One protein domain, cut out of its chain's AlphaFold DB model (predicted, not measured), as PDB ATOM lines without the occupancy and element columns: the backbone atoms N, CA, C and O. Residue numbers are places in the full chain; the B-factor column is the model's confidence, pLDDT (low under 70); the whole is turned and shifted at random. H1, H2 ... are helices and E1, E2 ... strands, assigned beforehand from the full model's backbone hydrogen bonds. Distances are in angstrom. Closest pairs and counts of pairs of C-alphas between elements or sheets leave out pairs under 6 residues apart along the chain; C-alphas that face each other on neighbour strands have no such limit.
ATOM      1  N   VAL A 410      45.050 -34.655  16.610       83.19
ATOM      2  CA  VAL A 410      44.962 -34.003  17.927       83.19
ATOM      3  C   VAL A 410      44.876 -35.059  19.019       83.19
ATOM      4  O   VAL A 410      44.047 -35.966  18.956       83.19
ATOM      5  N   ARG A 411      45.733 -34.942  20.035       86.38
ATOM      6  CA  ARG A 411      45.804 -35.855  21.182       86.38
ATOM      7  C   ARG A 411      45.769 -35.051  22.477       86.38
ATOM      8  O   ARG A 411      46.485 -34.060  22.602       86.38
ATOM      9  N   VAL A 412      44.929 -35.465  23.423       87.69
ATOM     10  CA  VAL A 412      44.745 -34.786  24.716       87.69
ATOM     11  C   VAL A 412      45.432 -35.589  25.812       87.69
ATOM     12  O   VAL A 412      45.101 -36.753  26.032       87.69
ATOM     13  N   ILE A 413      46.368 -34.956  26.516       88.62
ATOM     14  CA  ILE A 413      46.896 -35.462  27.785       88.62
ATOM     15  C   ILE A 413      45.968 -34.960  28.893       88.62
ATOM     16  O   ILE A 413      45.695 -33.762  28.950       88.62
ATOM     17  N   SER A 414      45.487 -35.855  29.755       86.75
ATOM     18  CA  SER A 414      44.598 -35.497  30.868       86.75
ATOM     19  C   SER A 414      45.014 -36.169  32.174       86.75
ATOM     20  O   SER A 414      45.407 -37.338  32.173       86.75
ATOM     21  N   ASP A 415      44.903 -35.440  33.285       86.19
ATOM     22  CA  ASP A 415      44.995 -36.014  34.632       86.19
ATOM     23  C   ASP A 415      43.729 -36.856  34.923       86.19
ATOM     24  O   ASP A 415      42.683 -36.701  34.283       86.19
ATOM     25  N   ILE A 416      43.804 -37.771  35.885       79.62
ATOM     26  CA  ILE A 416      42.662 -38.571  36.347       79.62
ATOM     27  C   ILE A 416      42.072 -37.959  37.617       79.62
ATOM     28  O   ILE A 416      40.848 -37.813  37.735       79.62
ATOM     29  N   ASP A 417      42.924 -37.619  38.581       76.00
ATOM     30  CA  ASP A 417      42.497 -37.268  39.930       76.00
ATOM     31  C   ASP A 417      42.124 -35.783  40.020       76.00
ATOM     32  O   ASP A 417      42.836 -34.898  39.559       76.00
ATOM     33  N   ASP A 418      40.935 -35.526  40.560       75.88
ATOM     34  CA  ASP A 418      40.232 -34.238  40.552       75.88
ATOM     35  C   ASP A 418      40.017 -33.621  39.148       75.88
ATOM     36  O   ASP A 418      39.630 -32.462  39.037       75.88
ATOM     37  N   THR A 419      40.175 -34.428  38.085       79.56
ATOM     38  CA  THR A 419      39.913 -34.062  36.673       79.56
ATOM     39  C   THR A 419      38.837 -34.945  36.032       79.56
ATOM     40  O   THR A 419      37.860 -34.440  35.491       79.56
ATOM     41  N   VAL A 420      38.943 -36.272  36.153       76.56
ATOM     42  CA  VAL A 420      37.869 -37.226  35.784       76.56
ATOM     43  C   VAL A 420      37.100 -37.679  37.020       76.56
ATOM     44  O   VAL A 420      35.907 -37.987  36.968       76.56
ATOM     45  N   LYS A 421      37.809 -37.743  38.147       74.31
ATOM     46  CA  LYS A 421      37.360 -38.397  39.365       74.31
ATOM     47  C   LYS A 421      37.605 -37.519  40.585       74.31
ATOM     48  O   LYS A 421      38.745 -37.173  40.867       74.31
ATOM     49  N   LEU A 422      36.552 -37.273  41.360       71.88
ATOM     50  CA  LEU A 422      36.591 -36.636  42.675       71.88
ATOM     51  C   LEU A 422      37.383 -37.510  43.664       71.88
ATOM     52  O   LEU A 422      36.841 -38.406  44.315       71.88
ATOM     53  N   SER A 423      38.678 -37.240  43.777       64.06
ATOM     54  CA  SER A 423      39.559 -37.796  44.806       64.06
ATOM     55  C   SER A 423      39.580 -36.897  46.039       64.06
ATOM     56  O   SER A 423      39.578 -37.392  47.165       64.06
ATOM     57  N   GLY A 424      39.536 -35.582  45.841       65.31
ATOM     58  CA  GLY A 424      39.644 -34.570  46.879       65.31
ATOM     59  C   GLY A 424      41.056 -34.486  47.445       65.31
ATOM     60  O   GLY A 424      41.201 -34.455  48.666       65.31
ATOM     61  N   ILE A 425      42.092 -34.472  46.593       63.59
ATOM     62  CA  ILE A 425      43.516 -34.451  46.997       63.59
ATOM     63  C   ILE A 425      43.763 -33.348  48.035       63.59
ATOM     64  O   ILE A 425      44.401 -33.567  49.064       63.59
ATOM     65  N   MET A 426      43.163 -32.181  47.803       61.34
ATOM     66  CA  MET A 426      43.278 -30.980  48.634       61.34
ATOM     67  C   MET A 426      42.426 -31.016  49.920       61.34
ATOM     68  O   MET A 426      42.301 -30.003  50.609       61.34
ATOM     69  N   SER A 427      41.808 -32.152  50.251       60.06
ATOM     70  CA  SER A 427      40.997 -32.363  51.465       60.06
ATOM     71  C   SER A 427      41.673 -33.289  52.487       60.06
ATOM     72  O   SER A 427      41.055 -33.675  53.477       60.06
ATOM     73  N   GLY A 428      42.950 -33.620  52.273       63.84
ATOM     74  CA  GLY A 428      43.772 -34.392  53.203       63.84
ATOM     75  C   GLY A 428      43.620 -35.910  53.059       63.84
ATOM     76  O   GLY A 428      42.616 -36.429  52.566       63.84
ATOM     77  N   ALA A 429      44.642 -36.643  53.511       63.47
ATOM     78  CA  ALA A 429      44.804 -38.071  53.225       63.47
ATOM     79  C   ALA A 429      43.602 -38.947  53.634       63.47
ATOM     80  O   ALA A 429      43.292 -39.909  52.932       63.47
ATOM     81  N   ARG A 430      42.897 -38.605  54.723       64.50
ATOM     82  CA  ARG A 430      41.710 -39.341  55.199       64.50
ATOM     83  C   ARG A 430      40.498 -39.168  54.276       64.50
ATOM     84  O   ARG A 430      39.838 -40.153  53.954       64.50
ATOM     85  N   ALA A 431      40.236 -37.946  53.804       65.69
ATOM     86  CA  ALA A 431      39.151 -37.673  52.859       65.69
ATOM     87  C   ALA A 431      39.418 -38.344  51.504       65.69
ATOM     88  O   ALA A 431      38.530 -38.999  50.957       65.69
ATOM     89  N   VAL A 432      40.667 -38.268  51.024       67.38
ATOM     90  CA  VAL A 432      41.105 -38.987  49.820       67.38
ATOM     91  C   VAL A 432      40.876 -40.483  49.991       67.38
ATOM     92  O   VAL A 432      40.187 -41.084  49.178       67.38
ATOM     93  N   PHE A 433      41.366 -41.090  51.074       70.69
ATOM     94  CA  PHE A 433      41.164 -42.516  51.343       70.69
ATOM     95  C   PHE A 433      39.675 -42.906  51.346       70.69
ATOM     96  O   PHE A 433      39.302 -43.905  50.736       70.69
ATOM     97  N   HIS A 434      38.794 -42.099  51.939       73.56
ATOM     98  CA  HIS A 434      37.358 -42.374  51.908       73.56
ATOM     99  C   HIS A 434      36.762 -42.311  50.485       73.56
ATOM    100  O   HIS A 434      36.182 -43.291  50.010       73.56
ATOM    101  N   ASN A 435      36.950 -41.198  49.765       71.25
ATOM    102  CA  ASN A 435      36.417 -40.989  48.406       71.25
ATOM    103  C   ASN A 435      36.882 -42.054  47.402       71.25
ATOM    104  O   ASN A 435      36.173 -42.416  46.462       71.25
ATOM    105  N   VAL A 436      38.104 -42.533  47.607       68.25
ATOM    106  CA  VAL A 436      38.828 -43.403  46.689       68.25
ATOM    107  C   VAL A 436      38.565 -44.882  46.990       68.25
ATOM    108  O   VAL A 436      38.357 -45.664  46.064       68.25
ATOM    109  N   PHE A 437      38.511 -45.295  48.259       70.75
ATOM    110  CA  PHE A 437      38.344 -46.709  48.614       70.75
ATOM    111  C   PHE A 437      36.899 -47.100  48.938       70.75
ATOM    112  O   PHE A 437      36.513 -48.237  48.689       70.75
ATOM    113  N   VAL A 438      36.120 -46.194  49.528       74.94
ATOM    114  CA  VAL A 438      34.862 -46.528  50.219       74.94
ATOM    115  C   VAL A 438      33.648 -46.196  49.352       74.94
ATOM    116  O   VAL A 438      32.766 -47.037  49.156       74.94
ATOM    117  N   LYS A 439      33.639 -44.983  48.785       75.00
ATOM    118  CA  LYS A 439      32.565 -44.447  47.933       75.00
ATOM    119  C   LYS A 439      32.338 -45.301  46.674       75.00
ATOM    120  O   LYS A 439      33.274 -45.940  46.180       75.00
ATOM    121  N   ASP A 440      31.122 -45.313  46.123       69.75
ATOM    122  CA  ASP A 440      30.873 -45.866  44.780       69.75
ATOM    123  C   ASP A 440      31.731 -45.103  43.755       69.75
ATOM    124  O   ASP A 440      31.924 -43.895  43.888       69.75
ATOM    125  N   LEU A 441      32.245 -45.787  42.725       66.00
ATOM    126  CA  LEU A 441      32.962 -45.102  41.648       66.00
ATOM    127  C   LEU A 441      32.041 -44.091  40.953       66.00
ATOM    128  O   LEU A 441      32.504 -43.011  40.604       66.00
ATOM    129  N   ARG A 442      30.746 -44.412  40.816       65.75
ATOM    130  CA  ARG A 442      29.738 -43.547  40.177       65.75
ATOM    131  C   ARG A 442      29.590 -42.202  40.887       65.75
ATOM    132  O   ARG A 442      29.559 -41.172  40.224       65.75
ATOM    133  N   ASP A 443      29.603 -42.202  42.218       67.44
ATOM    134  CA  ASP A 443      29.509 -40.977  43.023       67.44
ATOM    135  C   ASP A 443      30.831 -40.190  43.056       67.44
ATOM    136  O   ASP A 443      30.876 -39.069  43.571       67.44
ATOM    137  N   SER A 444      31.920 -40.787  42.567       70.69
ATOM    138  CA  SER A 444      33.240 -40.167  42.446       70.69
ATOM    139  C   SER A 444      33.557 -39.705  41.018       70.69
ATOM    140  O   SER A 444      34.648 -39.192  40.810       70.69
ATOM    141  N   VAL A 445      32.658 -39.834  40.033       76.12
ATOM    142  CA  VAL A 445      32.859 -39.264  38.682       76.12
ATOM    143  C   VAL A 445      32.535 -37.766  38.676       76.12
ATOM    144  O   VAL A 445      31.517 -37.339  39.224       76.12
ATOM    145  N   ILE A 446      33.376 -36.960  38.024       79.19
ATOM    146  CA  ILE A 446      33.077 -35.550  37.740       79.19
ATOM    147  C   ILE A 446      32.050 -35.497  36.601       79.19
ATOM    148  O   ILE A 446      32.260 -36.051  35.521       79.19
ATOM    149  N   ARG A 447      30.897 -34.872  36.864       81.38
ATOM    150  CA  ARG A 447      29.765 -34.810  35.922       81.38
ATOM    151  C   ARG A 447      30.152 -33.997  34.677       81.38
ATOM    152  O   ARG A 447      31.017 -33.132  34.756       81.38
ATOM    153  N   GLY A 448      29.562 -34.313  33.524       82.50
ATOM    154  CA  GLY A 448      29.878 -33.679  32.235       82.50
ATOM    155  C   GLY A 448      31.207 -34.124  31.603       82.50
ATOM    156  O   GLY A 448      31.275 -34.278  30.388       82.50
ATOM    157  N   MET A 449      32.248 -34.436  32.388       84.38
ATOM    158  CA  MET A 449      33.571 -34.815  31.851       84.38
ATOM    159  C   MET A 449      33.543 -36.077  30.978       84.38
ATOM    160  O   MET A 449      34.239 -36.140  29.965       84.38
ATOM    161  N   GLY A 450      32.717 -37.068  31.328       84.44
ATOM    162  CA  GLY A 450      32.529 -38.269  30.505       84.44
ATOM    163  C   GLY A 450      31.888 -37.962  29.147       84.44
ATOM    164  O   GLY A 450      32.333 -38.474  28.120       84.44
ATOM    165  N   ASP A 451      30.891 -37.078  29.128       86.38
ATOM    166  CA  ASP A 451      30.206 -36.637  27.910       86.38
ATOM    167  C   ASP A 451      31.112 -35.742  27.049       86.38
ATOM    168  O   ASP A 451      31.143 -35.888  25.826       86.38
ATOM    169  N   TRP A 452      31.924 -34.888  27.681       87.25
ATOM    170  CA  TRP A 452      32.938 -34.061  27.026       87.25
ATOM    171  C   TRP A 452      34.028 -34.921  26.365       87.25
ATOM    172  O   TRP A 452      34.292 -34.760  25.171       87.25
ATOM    173  N   TYR A 453      34.585 -35.919  27.065       87.31
ATOM    174  CA  TYR A 453      35.488 -36.900  26.446       87.31
ATOM    175  C   TYR A 453      34.818 -37.662  25.302       87.31
ATOM    176  O   TYR A 453      35.436 -37.848  24.255       87.31
ATOM    177  N   MET A 454      33.553 -38.071  25.449       86.62
ATOM    178  CA  MET A 454      32.838 -38.790  24.393       86.62
ATOM    179  C   MET A 454      32.569 -37.907  23.164       86.62
ATOM    180  O   MET A 454      32.669 -38.396  22.036       86.62
ATOM    181  N   LYS A 455      32.277 -36.612  23.351       87.94
ATOM    182  CA  LYS A 455      32.177 -35.613  22.273       87.94
ATOM    183  C   LYS A 455      33.502 -35.520  21.518       87.94
ATOM    184  O   LYS A 455      33.517 -35.686  20.300       87.94
ATOM    185  N   MET A 456      34.611 -35.321  22.227       87.19
ATOM    186  CA  MET A 456      35.932 -35.170  21.608       87.19
ATOM    187  C   MET A 456      36.421 -36.468  20.946       87.19
ATOM    188  O   MET A 456      36.943 -36.425  19.833       87.19
ATOM    189  N   TRP A 457      36.168 -37.635  21.547       86.12
ATOM    190  CA  TRP A 457      36.467 -38.939  20.941       86.12
ATOM    191  C   TRP A 457      35.731 -39.138  19.610       86.12
ATOM    192  O   TRP A 457      36.341 -39.558  18.624       86.12
ATOM    193  N   LYS A 458      34.437 -38.783  19.562       86.44
ATOM    194  CA  LYS A 458      33.624 -38.787  18.332       86.44
ATOM    195  C   LYS A 458      34.132 -37.781  17.296       86.44
ATOM    196  O   LYS A 458      34.028 -38.058  16.110       86.44
ATOM    197  N   ARG A 459      34.735 -36.662  17.716       84.25
ATOM    198  CA  ARG A 459      35.456 -35.722  16.832       84.25
ATOM    199  C   ARG A 459      36.821 -36.242  16.341       84.25
ATOM    200  O   ARG A 459      37.520 -35.496  15.671       84.25
ATOM    201  N   GLY A 460      37.215 -37.480  16.656       81.44
ATOM    202  CA  GLY A 460      38.490 -38.069  16.224       81.44
ATOM    203  C   GLY A 460      39.680 -37.789  17.150       81.44
ATOM    204  O   GLY A 460      40.804 -38.144  16.810       81.44
ATOM    205  N   VAL A 461      39.460 -37.185  18.324       87.25
ATOM    206  CA  VAL A 461      40.511 -36.979  19.335       87.25
ATOM    207  C   VAL A 461      40.832 -38.298  20.041       87.25
ATOM    208  O   VAL A 461      39.949 -39.129  20.282       87.25
ATOM    209  N   ARG A 462      42.097 -38.489  20.420       86.88
ATOM    210  CA  ARG A 462      42.549 -39.617  21.250       86.88
ATOM    211  C   ARG A 462      43.177 -39.109  22.551       86.88
ATOM    212  O   ARG A 462      43.750 -38.021  22.592       86.88
ATOM    213  N   PHE A 463      43.024 -39.885  23.622       86.50
ATOM    214  CA  PHE A 463      43.361 -39.476  24.988       86.50
ATOM    215  C   PHE A 463      44.547 -40.260  25.550       86.50
ATOM    216  O   PHE A 463      44.644 -41.472  25.363       86.50
ATOM    217  N   HIS A 464      45.401 -39.568  26.299       85.56
ATOM    218  CA  HIS A 464      46.472 -40.147  27.099       85.56
ATOM    219  C   HIS A 464      46.256 -39.749  28.558       85.56
ATOM    220  O   HIS A 464      46.274 -38.564  28.894       85.56
ATOM    221  N   TYR A 465      46.034 -40.735  29.423       82.88
ATOM    222  CA  TYR A 465      45.794 -40.485  30.840       82.88
ATOM    223  C   TYR A 465      47.103 -40.500  31.625       82.88
ATOM    224  O   TYR A 465      47.922 -41.406  31.470       82.88
ATOM    225  N   VAL A 466      47.273 -39.506  32.489       77.44
ATOM    226  CA  VAL A 466      48.372 -39.398  33.451       77.44
ATOM    227  C   VAL A 466      47.764 -39.389  34.850       77.44
ATOM    228  O   VAL A 466      46.702 -38.821  35.069       77.44
ATOM    229  N   SER A 467      48.415 -40.033  35.810       69.50
ATOM    230  CA  SER A 467      48.090 -39.902  37.231       69.50
ATOM    231  C   SER A 467      49.345 -40.191  38.043       69.50
ATOM    232  O   SER A 467      50.164 -41.024  37.657       69.50
ATOM    233  N   ASN A 468      49.478 -39.524  39.189       64.44
ATOM    234  CA  ASN A 468      50.488 -39.849  40.200       64.44
ATOM    235  C   ASN A 468      50.034 -40.996  41.132       64.44
ATOM    236  O   ASN A 468      50.657 -41.258  42.164       64.44
ATOM    237  N   GLY A 469      48.937 -41.679  40.791       55.56
ATOM    238  CA  GLY A 469      48.481 -42.892  41.452       55.56
ATOM    239  C   GLY A 469      49.503 -44.029  41.322       55.56
ATOM    240  O   GLY A 469      49.959 -44.321  40.216       55.56
ATOM    241  N   PRO A 470      49.879 -44.704  42.424       54.75
ATOM    242  CA  PRO A 470      50.819 -45.816  42.367       54.75
ATOM    243  C   PRO A 470      50.225 -46.994  41.578       54.75
ATOM    244  O   PRO A 470      49.031 -47.272  41.687       54.75
ATOM    245  N   PHE A 471      51.065 -47.688  40.800       50.75
ATOM    246  CA  PHE A 471      50.676 -48.651  39.751       50.75
ATOM    247  C   PHE A 471      49.676 -49.738  40.152       50.75
ATOM    248  O   PHE A 471      48.910 -50.210  39.315       50.75
ATOM    249  N   GLU A 472      49.636 -50.117  41.428       53.38
ATOM    250  CA  GLU A 472      48.649 -51.062  41.951       53.38
ATOM    251  C   GLU A 472      47.199 -50.508  41.906       53.38
ATOM    252  O   GLU A 472      46.263 -51.226  42.261       53.38
ATOM    253  N   LEU A 473      47.017 -49.234  41.510       50.62
ATOM    254  CA  LEU A 473      45.766 -48.458  41.440       50.62
ATOM    255  C   LEU A 473      45.641 -47.638  40.152       50.62
ATOM    256  O   LEU A 473      45.127 -46.518  40.143       50.62
ATOM    257  N   LEU A 474      46.040 -48.227  39.037       51.88
ATOM    258  CA  LEU A 474      45.447 -47.889  37.747       51.88
ATOM    259  C   LEU A 474      44.243 -48.825  37.509       51.88
ATOM    260  O   LEU A 474      44.132 -49.433  36.448       51.88
ATOM    261  N   PRO A 475      43.382 -49.008  38.542       46.56
ATOM    262  CA  PRO A 475      42.448 -47.925  38.886       46.56
ATOM    263  C   PRO A 475      42.370 -47.485  40.378       46.56
ATOM    264  O   PRO A 475      42.164 -48.308  41.268       46.56
ATOM    265  N   VAL A 476      42.374 -46.149  40.603       34.03
ATOM    266  CA  VAL A 476      41.840 -45.379  41.767       34.03
ATOM    267  C   VAL A 476      42.737 -45.165  43.034       34.03
ATOM    268  O   VAL A 476      42.479 -45.784  44.061       34.03
ATOM    269  N   ARG A 477      43.716 -44.214  43.044       34.38
ATOM    270  CA  ARG A 477      44.431 -43.590  44.234       34.38
ATOM    271  C   ARG A 477      45.483 -42.524  43.790       34.38
ATOM    272  O   ARG A 477      45.632 -42.402  42.589       34.38
ATOM    273  N   GLN A 478      46.261 -41.752  44.592       29.62
ATOM    274  CA  GLN A 478      46.569 -41.602  46.054       29.62
ATOM    275  C   GLN A 478      46.857 -40.108  46.442       29.62
ATOM    276  O   GLN A 478      46.982 -39.278  45.547       29.62
ATOM    277  N   PRO A 479      46.988 -39.745  47.748       34.00
ATOM    278  CA  PRO A 479      47.290 -38.377  48.225       34.00
ATOM    279  C   PRO A 479      48.790 -38.021  48.384       34.00
ATOM    280  O   PRO A 479      49.645 -38.899  48.478       34.00
ATOM    281  N   SER A 480      49.072 -36.716  48.518       32.78
ATOM    282  CA  SER A 480      50.376 -36.089  48.825       32.78
ATOM    283  C   SER A 480      50.594 -35.814  50.337       32.78
ATOM    284  O   SER A 480      49.617 -35.815  51.092       32.78
ATOM    285  N   PRO A 481      51.841 -35.572  50.808       30.61
ATOM    286  CA  PRO A 481      52.135 -35.268  52.217       30.61
ATOM    287  C   PRO A 481      51.764 -33.824  52.625       30.61
ATOM    288  O   PRO A 481      51.638 -32.963  51.752       30.61
ATOM    289  N   PRO A 482      51.611 -33.539  53.936       34.41
ATOM    290  CA  PRO A 482      51.421 -32.184  54.454       34.41
ATOM    291  C   PRO A 482      52.743 -31.402  54.527       34.41
ATOM    292  O   PRO A 482      53.787 -31.961  54.860       34.41
ATOM    293  N   SER A 483      52.682 -30.093  54.278       34.59
ATOM    294  CA  SER A 483      53.769 -29.135  54.515       34.59
ATOM    295  C   SER A 483      53.439 -28.228  55.707       34.59
ATOM    296  O   SER A 483      52.330 -27.706  55.829       34.59
ATOM    297  N   SER A 484      54.409 -28.033  56.601       43.56
ATOM    298  CA  SER A 484      54.233 -27.259  57.835       43.56
ATOM    299  C   SER A 484      54.625 -25.793  57.640       43.56
ATOM    300  O   SER A 484      55.806 -25.465  57.700       43.56
ATOM    301  N   GLN A 485      53.650 -24.897  57.453       38.56
ATOM    302  CA  GLN A 485      53.836 -23.443  57.604       38.56
ATOM    303  C   GLN A 485      52.521 -22.733  57.985       38.56
ATOM    304  O   GLN A 485      51.426 -23.265  57.797       38.56
ATOM    305  N   ALA A 486      52.645 -21.563  58.618       47.75
ATOM    306  CA  ALA A 486      51.591 -20.953  59.434       47.75
ATOM    307  C   ALA A 486      50.754 -19.860  58.720       47.75
ATOM    308  O   ALA A 486      50.950 -19.556  57.548       47.75
ATOM    309  N   SER A 487      49.800 -19.301  59.475       58.91
ATOM    310  CA  SER A 487      49.006 -18.074  59.241       58.91
ATOM    311  C   SER A 487      48.118 -17.921  57.991       58.91
ATOM    312  O   SER A 487      47.328 -16.982  57.973       58.91
ATOM    313  N   MET A 488      48.120 -18.830  57.012       55.28
ATOM    314  CA  MET A 488      47.084 -18.850  55.954       55.28
ATOM    315  C   MET A 488      45.859 -19.691  56.342       55.28
ATOM    316  O   MET A 488      46.004 -20.775  56.918       55.28
ATOM    317  N   SER A 489      44.652 -19.262  55.955       74.00
ATOM    318  CA  SER A 489      43.453 -20.112  56.033       74.00
ATOM    319  C   SER A 489      43.542 -21.287  55.052       74.00
ATOM    320  O   SER A 489      44.243 -21.230  54.042       74.00
ATOM    321  N   ASP A 490      42.803 -22.369  55.302       67.12
ATOM    322  CA  ASP A 490      42.869 -23.561  54.442       67.12
ATOM    323  C   ASP A 490      42.307 -23.331  53.027       67.12
ATOM    324  O   ASP A 490      42.594 -24.113  52.123       67.12
ATOM    325  N   ALA A 491      41.547 -22.257  52.800       69.06
ATOM    326  CA  ALA A 491      41.158 -21.828  51.456       69.06
ATOM    327  C   ALA A 491      42.325 -21.142  50.717       69.06
ATOM    328  O   ALA A 491      42.547 -21.393  49.532       69.06
ATOM    329  N   GLU A 492      43.100 -20.314  51.422       74.38
ATOM    330  CA  GLU A 492      44.266 -19.611  50.877       74.38
ATOM    331  C   GLU A 492      45.428 -20.569  50.612       74.38
ATOM    332  O   GLU A 492      45.981 -20.528  49.513       74.38
ATOM    333  N   LYS A 493      45.718 -21.494  51.543       70.12
ATOM    334  CA  LYS A 493      46.700 -22.578  51.341       70.12
ATOM    335  C   LYS A 493      46.423 -23.326  50.034       70.12
ATOM    336  O   LYS A 493      47.275 -23.382  49.155       70.12
ATOM    337  N   LYS A 494      45.184 -23.802  49.848       69.38
ATOM    338  CA  LYS A 494      44.772 -24.533  48.637       69.38
ATOM    339  C   LYS A 494      44.891 -23.681  47.373       69.38
ATOM    340  O   LYS A 494      45.339 -24.177  46.341       69.38
ATOM    341  N   ARG A 495      44.528 -22.396  47.433       72.88
ATOM    342  CA  ARG A 495      44.698 -21.473  46.300       72.88
ATOM    343  C   ARG A 495      46.177 -21.309  45.927       72.88
ATOM    344  O   ARG A 495      46.492 -21.317  44.738       72.88
ATOM    345  N   TRP A 496      47.060 -21.198  46.917       72.12
ATOM    346  CA  TRP A 496      48.506 -21.063  46.730       72.12
ATOM    347  C   TRP A 496      49.157 -22.354  46.206       72.12
ATOM    348  O   TRP A 496      49.924 -22.295  45.241       72.12
ATOM    349  N   ASP A 497      48.795 -23.519  46.751       71.12
ATOM    350  CA  ASP A 497      49.253 -24.835  46.275       71.12
ATOM    351  C   ASP A 497      48.879 -25.056  44.806       71.12
ATOM    352  O   ASP A 497      49.713 -25.447  43.983       71.12
ATOM    353  N   LEU A 498      47.617 -24.769  44.456       73.44
ATOM    354  CA  LEU A 498      47.137 -24.860  43.082       73.44
ATOM    355  C   LEU A 498      47.920 -23.899  42.183       73.44
ATOM    356  O   LEU A 498      48.489 -24.337  41.189       73.44
ATOM    357  N   GLN A 499      48.012 -22.617  42.545       76.00
ATOM    358  CA  GLN A 499      48.735 -21.610  41.763       76.00
ATOM    359  C   GLN A 499      50.205 -21.999  41.526       76.00
ATOM    360  O   GLN A 499      50.694 -21.870  40.402       76.00
ATOM    361  N   THR A 500      50.882 -22.544  42.538       74.12
ATOM    362  CA  THR A 500      52.263 -23.041  42.440       74.12
ATOM    363  C   THR A 500      52.375 -24.243  41.496       74.12
ATOM    364  O   THR A 500      53.271 -24.272  40.649       74.12
ATOM    365  N   ARG A 501      51.439 -25.205  41.562       76.00
ATOM    366  CA  ARG A 501      51.370 -26.334  40.611       76.00
ATOM    367  C   ARG A 501      51.133 -25.863  39.172       76.00
ATOM    368  O   ARG A 501      51.816 -26.337  38.269       76.00
ATOM    369  N   VAL A 502      50.215 -24.916  38.952       79.25
ATOM    370  CA  VAL A 502      49.935 -24.354  37.616       79.25
ATOM    371  C   VAL A 502      51.146 -23.610  37.057       79.25
ATOM    372  O   VAL A 502      51.454 -23.746  35.874       79.25
ATOM    373  N   TRP A 503      51.845 -22.835  37.888       79.19
ATOM    374  CA  TRP A 503      53.034 -22.103  37.458       79.19
ATOM    375  C   TRP A 503      54.178 -23.047  37.075       79.19
ATOM    376  O   TRP A 503      54.757 -22.880  36.005       79.19
ATOM    377  N   ARG A 504      54.426 -24.100  37.869       77.81
ATOM    378  CA  ARG A 504      55.397 -25.153  37.528       77.81
ATOM    379  C   ARG A 504      55.048 -25.850  36.210       77.81
ATOM    380  O   ARG A 504      55.892 -25.914  35.321       77.81
ATOM    381  N   ALA A 505      53.798 -26.284  36.037       78.62
ATOM    382  CA  ALA A 505      53.357 -26.930  34.800       78.62
ATOM    383  C   ALA A 505      53.571 -26.035  33.561       78.62
ATOM    384  O   ALA A 505      53.983 -26.523  32.516       78.62
ATOM    385  N   ARG A 506      53.367 -24.714  33.685       80.88
ATOM    386  CA  ARG A 506      53.629 -23.728  32.615       80.88
ATOM    387  C   ARG A 506      55.112 -23.493  32.297       80.88
ATOM    388  O   ARG A 506      55.392 -22.880  31.272       80.88
ATOM    389  N   LEU A 507      56.033 -23.934  33.153       81.50
ATOM    390  CA  LEU A 507      57.481 -23.891  32.910       81.50
ATOM    391  C   LEU A 507      58.008 -25.217  32.337       81.50
ATOM    392  O   LEU A 507      58.966 -25.209  31.569       81.50
ATOM    393  N   GLU A 508      57.391 -26.342  32.706       83.56
ATOM    394  CA  GLU A 508      57.796 -27.693  32.284       83.56
ATOM    395  C   GLU A 508      57.183 -28.121  30.939       83.56
ATOM    396  O   GLU A 508      57.821 -28.833  30.161       83.56
ATOM    397  N   VAL A 509      55.949 -27.700  30.639       81.12
ATOM    398  CA  VAL A 509      55.249 -28.060  29.396       81.12
ATOM    399  C   VAL A 509      55.726 -27.177  28.229       81.12
ATOM    400  O   VAL A 509      55.743 -25.951  28.364       81.12
ATOM    401  N   PRO A 510      56.065 -27.752  27.055       87.19
ATOM    402  CA  PRO A 510      56.477 -26.983  25.882       87.19
ATOM    403  C   PRO A 510      55.440 -25.942  25.443       87.19
ATOM    404  O   PRO A 510      54.247 -26.226  25.383       87.19
ATOM    405  N   THR A 511      55.900 -24.761  25.029       80.00
ATOM    406  CA  THR A 511      55.053 -23.592  24.703       80.00
ATOM    407  C   THR A 511      54.039 -23.796  23.570       80.00
ATOM    408  O   THR A 511      53.117 -22.996  23.433       80.00
ATOM    409  N   HIS A 512      54.183 -24.853  22.766       80.69
ATOM    410  CA  HIS A 512      53.237 -25.235  21.714       80.69
ATOM    411  C   HIS A 512      52.115 -26.177  22.199       80.69
ATOM    412  O   HIS A 512      51.211 -26.490  21.425       80.69
ATOM    413  N   VAL A 513      52.155 -26.638  23.454       82.31
ATOM    414  CA  VAL A 513      51.131 -27.494  24.070       82.31
ATOM    415  C   VAL A 513      50.244 -26.632  24.985       82.31
ATOM    416  O   VAL A 513      50.706 -26.171  26.031       82.31
ATOM    417  N   PRO A 514      48.968 -26.381  24.631       82.06
ATOM    418  CA  PRO A 514      48.106 -25.492  25.405       82.06
ATOM    419  C   PRO A 514      47.614 -26.159  26.699       82.06
ATOM    420  O   PRO A 514      46.746 -27.030  26.674       82.06
ATOM    421  N   ILE A 515      48.118 -25.707  27.851       84.69
ATOM    422  CA  ILE A 515      47.612 -26.134  29.167       84.69
ATOM    423  C   ILE A 515      46.257 -25.474  29.439       84.69
ATOM    424  O   ILE A 515      46.153 -24.243  29.458       84.69
ATOM    425  N   ARG A 516      45.234 -26.283  29.732       83.25
ATOM    426  CA  ARG A 516      43.897 -25.826  30.135       83.25
ATOM    427  C   ARG A 516      43.541 -26.328  31.526       83.25
ATOM    428  O   ARG A 516      43.880 -27.447  31.891       83.25
ATOM    429  N   ILE A 517      42.899 -25.456  32.299       82.50
ATOM    430  CA  ILE A 517      42.438 -25.700  33.667       82.50
ATOM    431  C   ILE A 517      41.129 -24.934  33.811       82.50
ATOM    432  O   ILE A 517      41.103 -23.724  33.587       82.50
ATOM    433  N   PHE A 518      40.071 -25.655  34.151       83.62
ATOM    434  CA  PHE A 518      38.689 -25.194  34.214       83.62
ATOM    435  C   PHE A 518      37.993 -25.841  35.420       83.62
ATOM    436  O   PHE A 518      38.537 -26.770  36.025       83.62
ATOM    437  N   ARG A 519      36.817 -25.341  35.801       78.88
ATOM    438  CA  ARG A 519      35.975 -25.926  36.861       78.88
ATOM    439  C   ARG A 519      34.898 -26.842  36.302       78.88
ATOM    440  O   ARG A 519      34.628 -27.888  36.884       78.88
ATOM    441  N   GLU A 520      34.307 -26.436  35.186       81.12
ATOM    442  CA  GLU A 520      33.209 -27.126  34.511       81.12
ATOM    443  C   GLU A 520      33.644 -27.408  33.057       81.12
ATOM    444  O   GLU A 520      34.248 -26.528  32.437       81.12
ATOM    445  N   PRO A 521      33.427 -28.620  32.503       80.00
ATOM    446  CA  PRO A 521      33.866 -28.972  31.143       80.00
ATOM    447  C   PRO A 521      33.353 -28.012  30.057       80.00
ATOM    448  O   PRO A 521      33.996 -27.829  29.020       80.00
ATOM    449  N   GLU A 522      32.213 -27.379  30.312       82.06
ATOM    450  CA  GLU A 522      31.563 -26.358  29.497       82.06
ATOM    451  C   GLU A 522      32.406 -25.076  29.341       82.06
ATOM    452  O   GLU A 522      32.260 -24.379  28.339       82.06
ATOM    453  N   GLU A 523      33.332 -24.782  30.264       83.75
ATOM    454  CA  GLU A 523      34.287 -23.665  30.144       83.75
ATOM    455  C   GLU A 523      35.327 -23.905  29.025       83.75
ATOM    456  O   GLU A 523      35.941 -22.960  28.531       83.75
ATOM    457  N   CYS A 524      35.537 -25.155  28.593       81.94
ATOM    458  CA  CYS A 524      36.624 -25.561  27.691       81.94
ATOM    459  C   CYS A 524      36.305 -25.343  26.190       81.94
ATOM    460  O   CYS A 524      36.614 -26.178  25.334       81.94
ATOM    461  N   VAL A 525      35.665 -24.214  25.861       78.69
ATOM    462  CA  VAL A 525      35.121 -23.902  24.521       78.69
ATOM    463  C   VAL A 525      36.179 -23.809  23.418       78.69
ATOM    464  O   VAL A 525      35.915 -24.160  22.269       78.69
ATOM    465  N   GLU A 526      37.406 -23.397  23.745       74.44
ATOM    466  CA  GLU A 526      38.461 -23.181  22.744       74.44
ATOM    467  C   GLU A 526      38.986 -24.496  22.142       74.44
ATOM    468  O   GLU A 526      39.666 -24.476  21.117       74.44
ATOM    469  N   VAL A 527      38.669 -25.651  22.742       76.44
ATOM    470  CA  VAL A 527      38.986 -26.961  22.152       76.44
ATOM    471  C   VAL A 527      38.145 -27.211  20.901       76.44
ATOM    472  O   VAL A 527      38.688 -27.707  19.915       76.44
ATOM    473  N   ASP A 528      36.871 -26.808  20.878       77.00
ATOM    474  CA  ASP A 528      36.073 -26.884  19.650       77.00
ATOM    475  C   ASP A 528      36.624 -25.932  18.573       77.00
ATOM    476  O   ASP A 528      36.785 -26.368  17.435       77.00
ATOM    477  N   GLU A 529      37.047 -24.704  18.921       79.81
ATOM    478  CA  GLU A 529      37.722 -23.806  17.961       79.81
ATOM    479  C   GLU A 529      39.002 -24.419  17.371       79.81
ATOM    480  O   GLU A 529      39.277 -24.270  16.180       79.81
ATOM    481  N   ILE A 530      39.822 -25.075  18.199       78.50
ATOM    482  CA  ILE A 530      41.073 -25.707  17.762       78.50
ATOM    483  C   ILE A 530      40.774 -26.863  16.803       78.50
ATOM    484  O   ILE A 530      41.414 -26.963  15.753       78.50
ATOM    485  N   LEU A 531      39.788 -27.704  17.120       79.81
ATOM    486  CA  LEU A 531      39.381 -28.819  16.264       79.81
ATOM    487  C   LEU A 531      38.732 -28.339  14.956       79.81
ATOM    488  O   LEU A 531      38.961 -28.949  13.913       79.81
ATOM    489  N   ASP A 532      37.984 -27.234  14.982       81.88
ATOM    490  CA  ASP A 532      37.407 -26.609  13.786       81.88
ATOM    491  C   ASP A 532      38.501 -26.013  12.881       81.88
ATOM    492  O   ASP A 532      38.531 -26.296  11.681       81.88
ATOM    493  N   ARG A 533      39.459 -25.261  13.450       77.38
ATOM    494  CA  ARG A 533      40.613 -24.689  12.719       77.38
ATOM    495  C   ARG A 533      41.496 -25.763  12.086       77.38
ATOM    496  O   ARG A 533      41.930 -25.602  10.948       77.38
ATOM    497  N   LEU A 534      41.748 -26.855  12.808       73.12
ATOM    498  CA  LEU A 534      42.517 -28.007  12.325       73.12
ATOM    499  C   LEU A 534      41.698 -28.939  11.409       73.12
ATOM    500  O   LEU A 534      42.212 -29.969  10.980       73.12
ATOM    501  N   GLN A 535      40.441 -28.589  11.109       68.81
ATOM    502  CA  GLN A 535      39.499 -29.375  10.306       68.81
ATOM    503  C   GLN A 535      39.376 -30.840  10.761       68.81
ATOM    504  O   GLN A 535      39.184 -31.738   9.938       68.81
ATOM    505  N   VAL A 536      39.459 -31.090  12.073       62.91
ATOM    506  CA  VAL A 536      39.324 -32.431  12.652       62.91
ATOM    507  C   VAL A 536      37.853 -32.834  12.590       62.91
ATOM    508  O   VAL A 536      37.036 -32.514  13.465       62.91
ATOM    509  N   ARG A 537      37.507 -33.471  11.471       54.50
ATOM    510  CA  ARG A 537      36.183 -34.016  11.187       54.50
ATOM    511  C   ARG A 537      36.090 -35.423  11.759       54.50
ATOM    512  O   ARG A 537      36.966 -36.247  11.519       54.50
ATOM    513  N   ALA A 538      34.973 -35.699  12.420       48.81
ATOM    514  CA  ALA A 538      34.510 -37.064  12.605       48.81
ATOM    515  C   ALA A 538      34.361 -37.748  11.231       48.81
ATOM    516  O   ALA A 538      33.800 -37.149  10.304       48.81
ATOM    517  N   ARG A 539      34.845 -38.983  11.126       49.03
ATOM    518  CA  ARG A 539      34.592 -39.938  10.044       49.03
ATOM    519  C   ARG A 539      34.414 -41.310  10.677       49.03
ATOM    520  O   ARG A 539      35.227 -41.613  11.578       49.03
TER     521      ARG A 539
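Overview. This is residues 410 to 539 of the 539 residues of an uncharacterized protein of Pycnoporus cinnabarinus (UniProt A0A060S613). A small ribbon of two parallel strands, E1 beside E2, has H2 over one face, while H1, H3 and H4 are spread loosely round it on long loops, with no helix touching another. H1 lies beyond the ends of the strands, and the long helix H3 and the short H4 lie out past the E1 edge of the ribbon. The printed part has 130 residues, with four named helices and two named strands in the order E1 H1 H2 E2 H3 H4; 57 residues, under half, are in named elements, and these are mostly helix. The whole is only just compact, close to loose, with a radius of gyration of the C-alphas of 16.6 A, and only just elongated, spanning 52 by 34 by 26 A.

Along the chain. E1, residues 411 to 415, begins with C-alpha 411 at (45.804, -35.855, 21.182); E2 is residues 462 to 466, and each strand is 13.5 A long. H2, residues 449 to 458, is 14.1 A long. H1, residues 429 to 438, is 13.4 A long. H3, residues 490 to 508, is 27.0 A long and begins with C-alpha 490 at (42.869, -23.561, 54.442). H4, residues 526 to 533, is 10.4 A long and ends with C-alpha 533 at (40.613, -24.689, 12.719).

Arrangement. E1 and E2 are parallel, at 28 degrees, with N 412 and O 462 at 2.9 A and N 464 and O 412 at 2.8 A, both within hydrogen-bond range. E1, H1 H2, E2 form a strand-helix-strand unit, two parallel neighbour strands with helices between, and its crossover is right-handed. The closest C-alphas of H2 and E2, those of Met 456 and Arg 462, are 8.0 A apart. Among the pairs that are apart are H1 and H2, H3 and H4, and E1 and H3. In H1, H2, H3 and H4 every O i to N i+4 pair is within hydrogen-bond range.

Size, cuts and confidence. The two C-alphas farthest apart, those of Ser 487 and Arg 539, are 55.7 A apart. The printed part has no cut. The links E1 to H1, E2 to H3 and H3 to H4 are long, and residues 507 to 512, of which 507 and 508 belong to H3, stand free. The mean pLDDT of the printed part is 71.3, and 45 residues are under 70, among them residues 423 to 432 and 467 to 488.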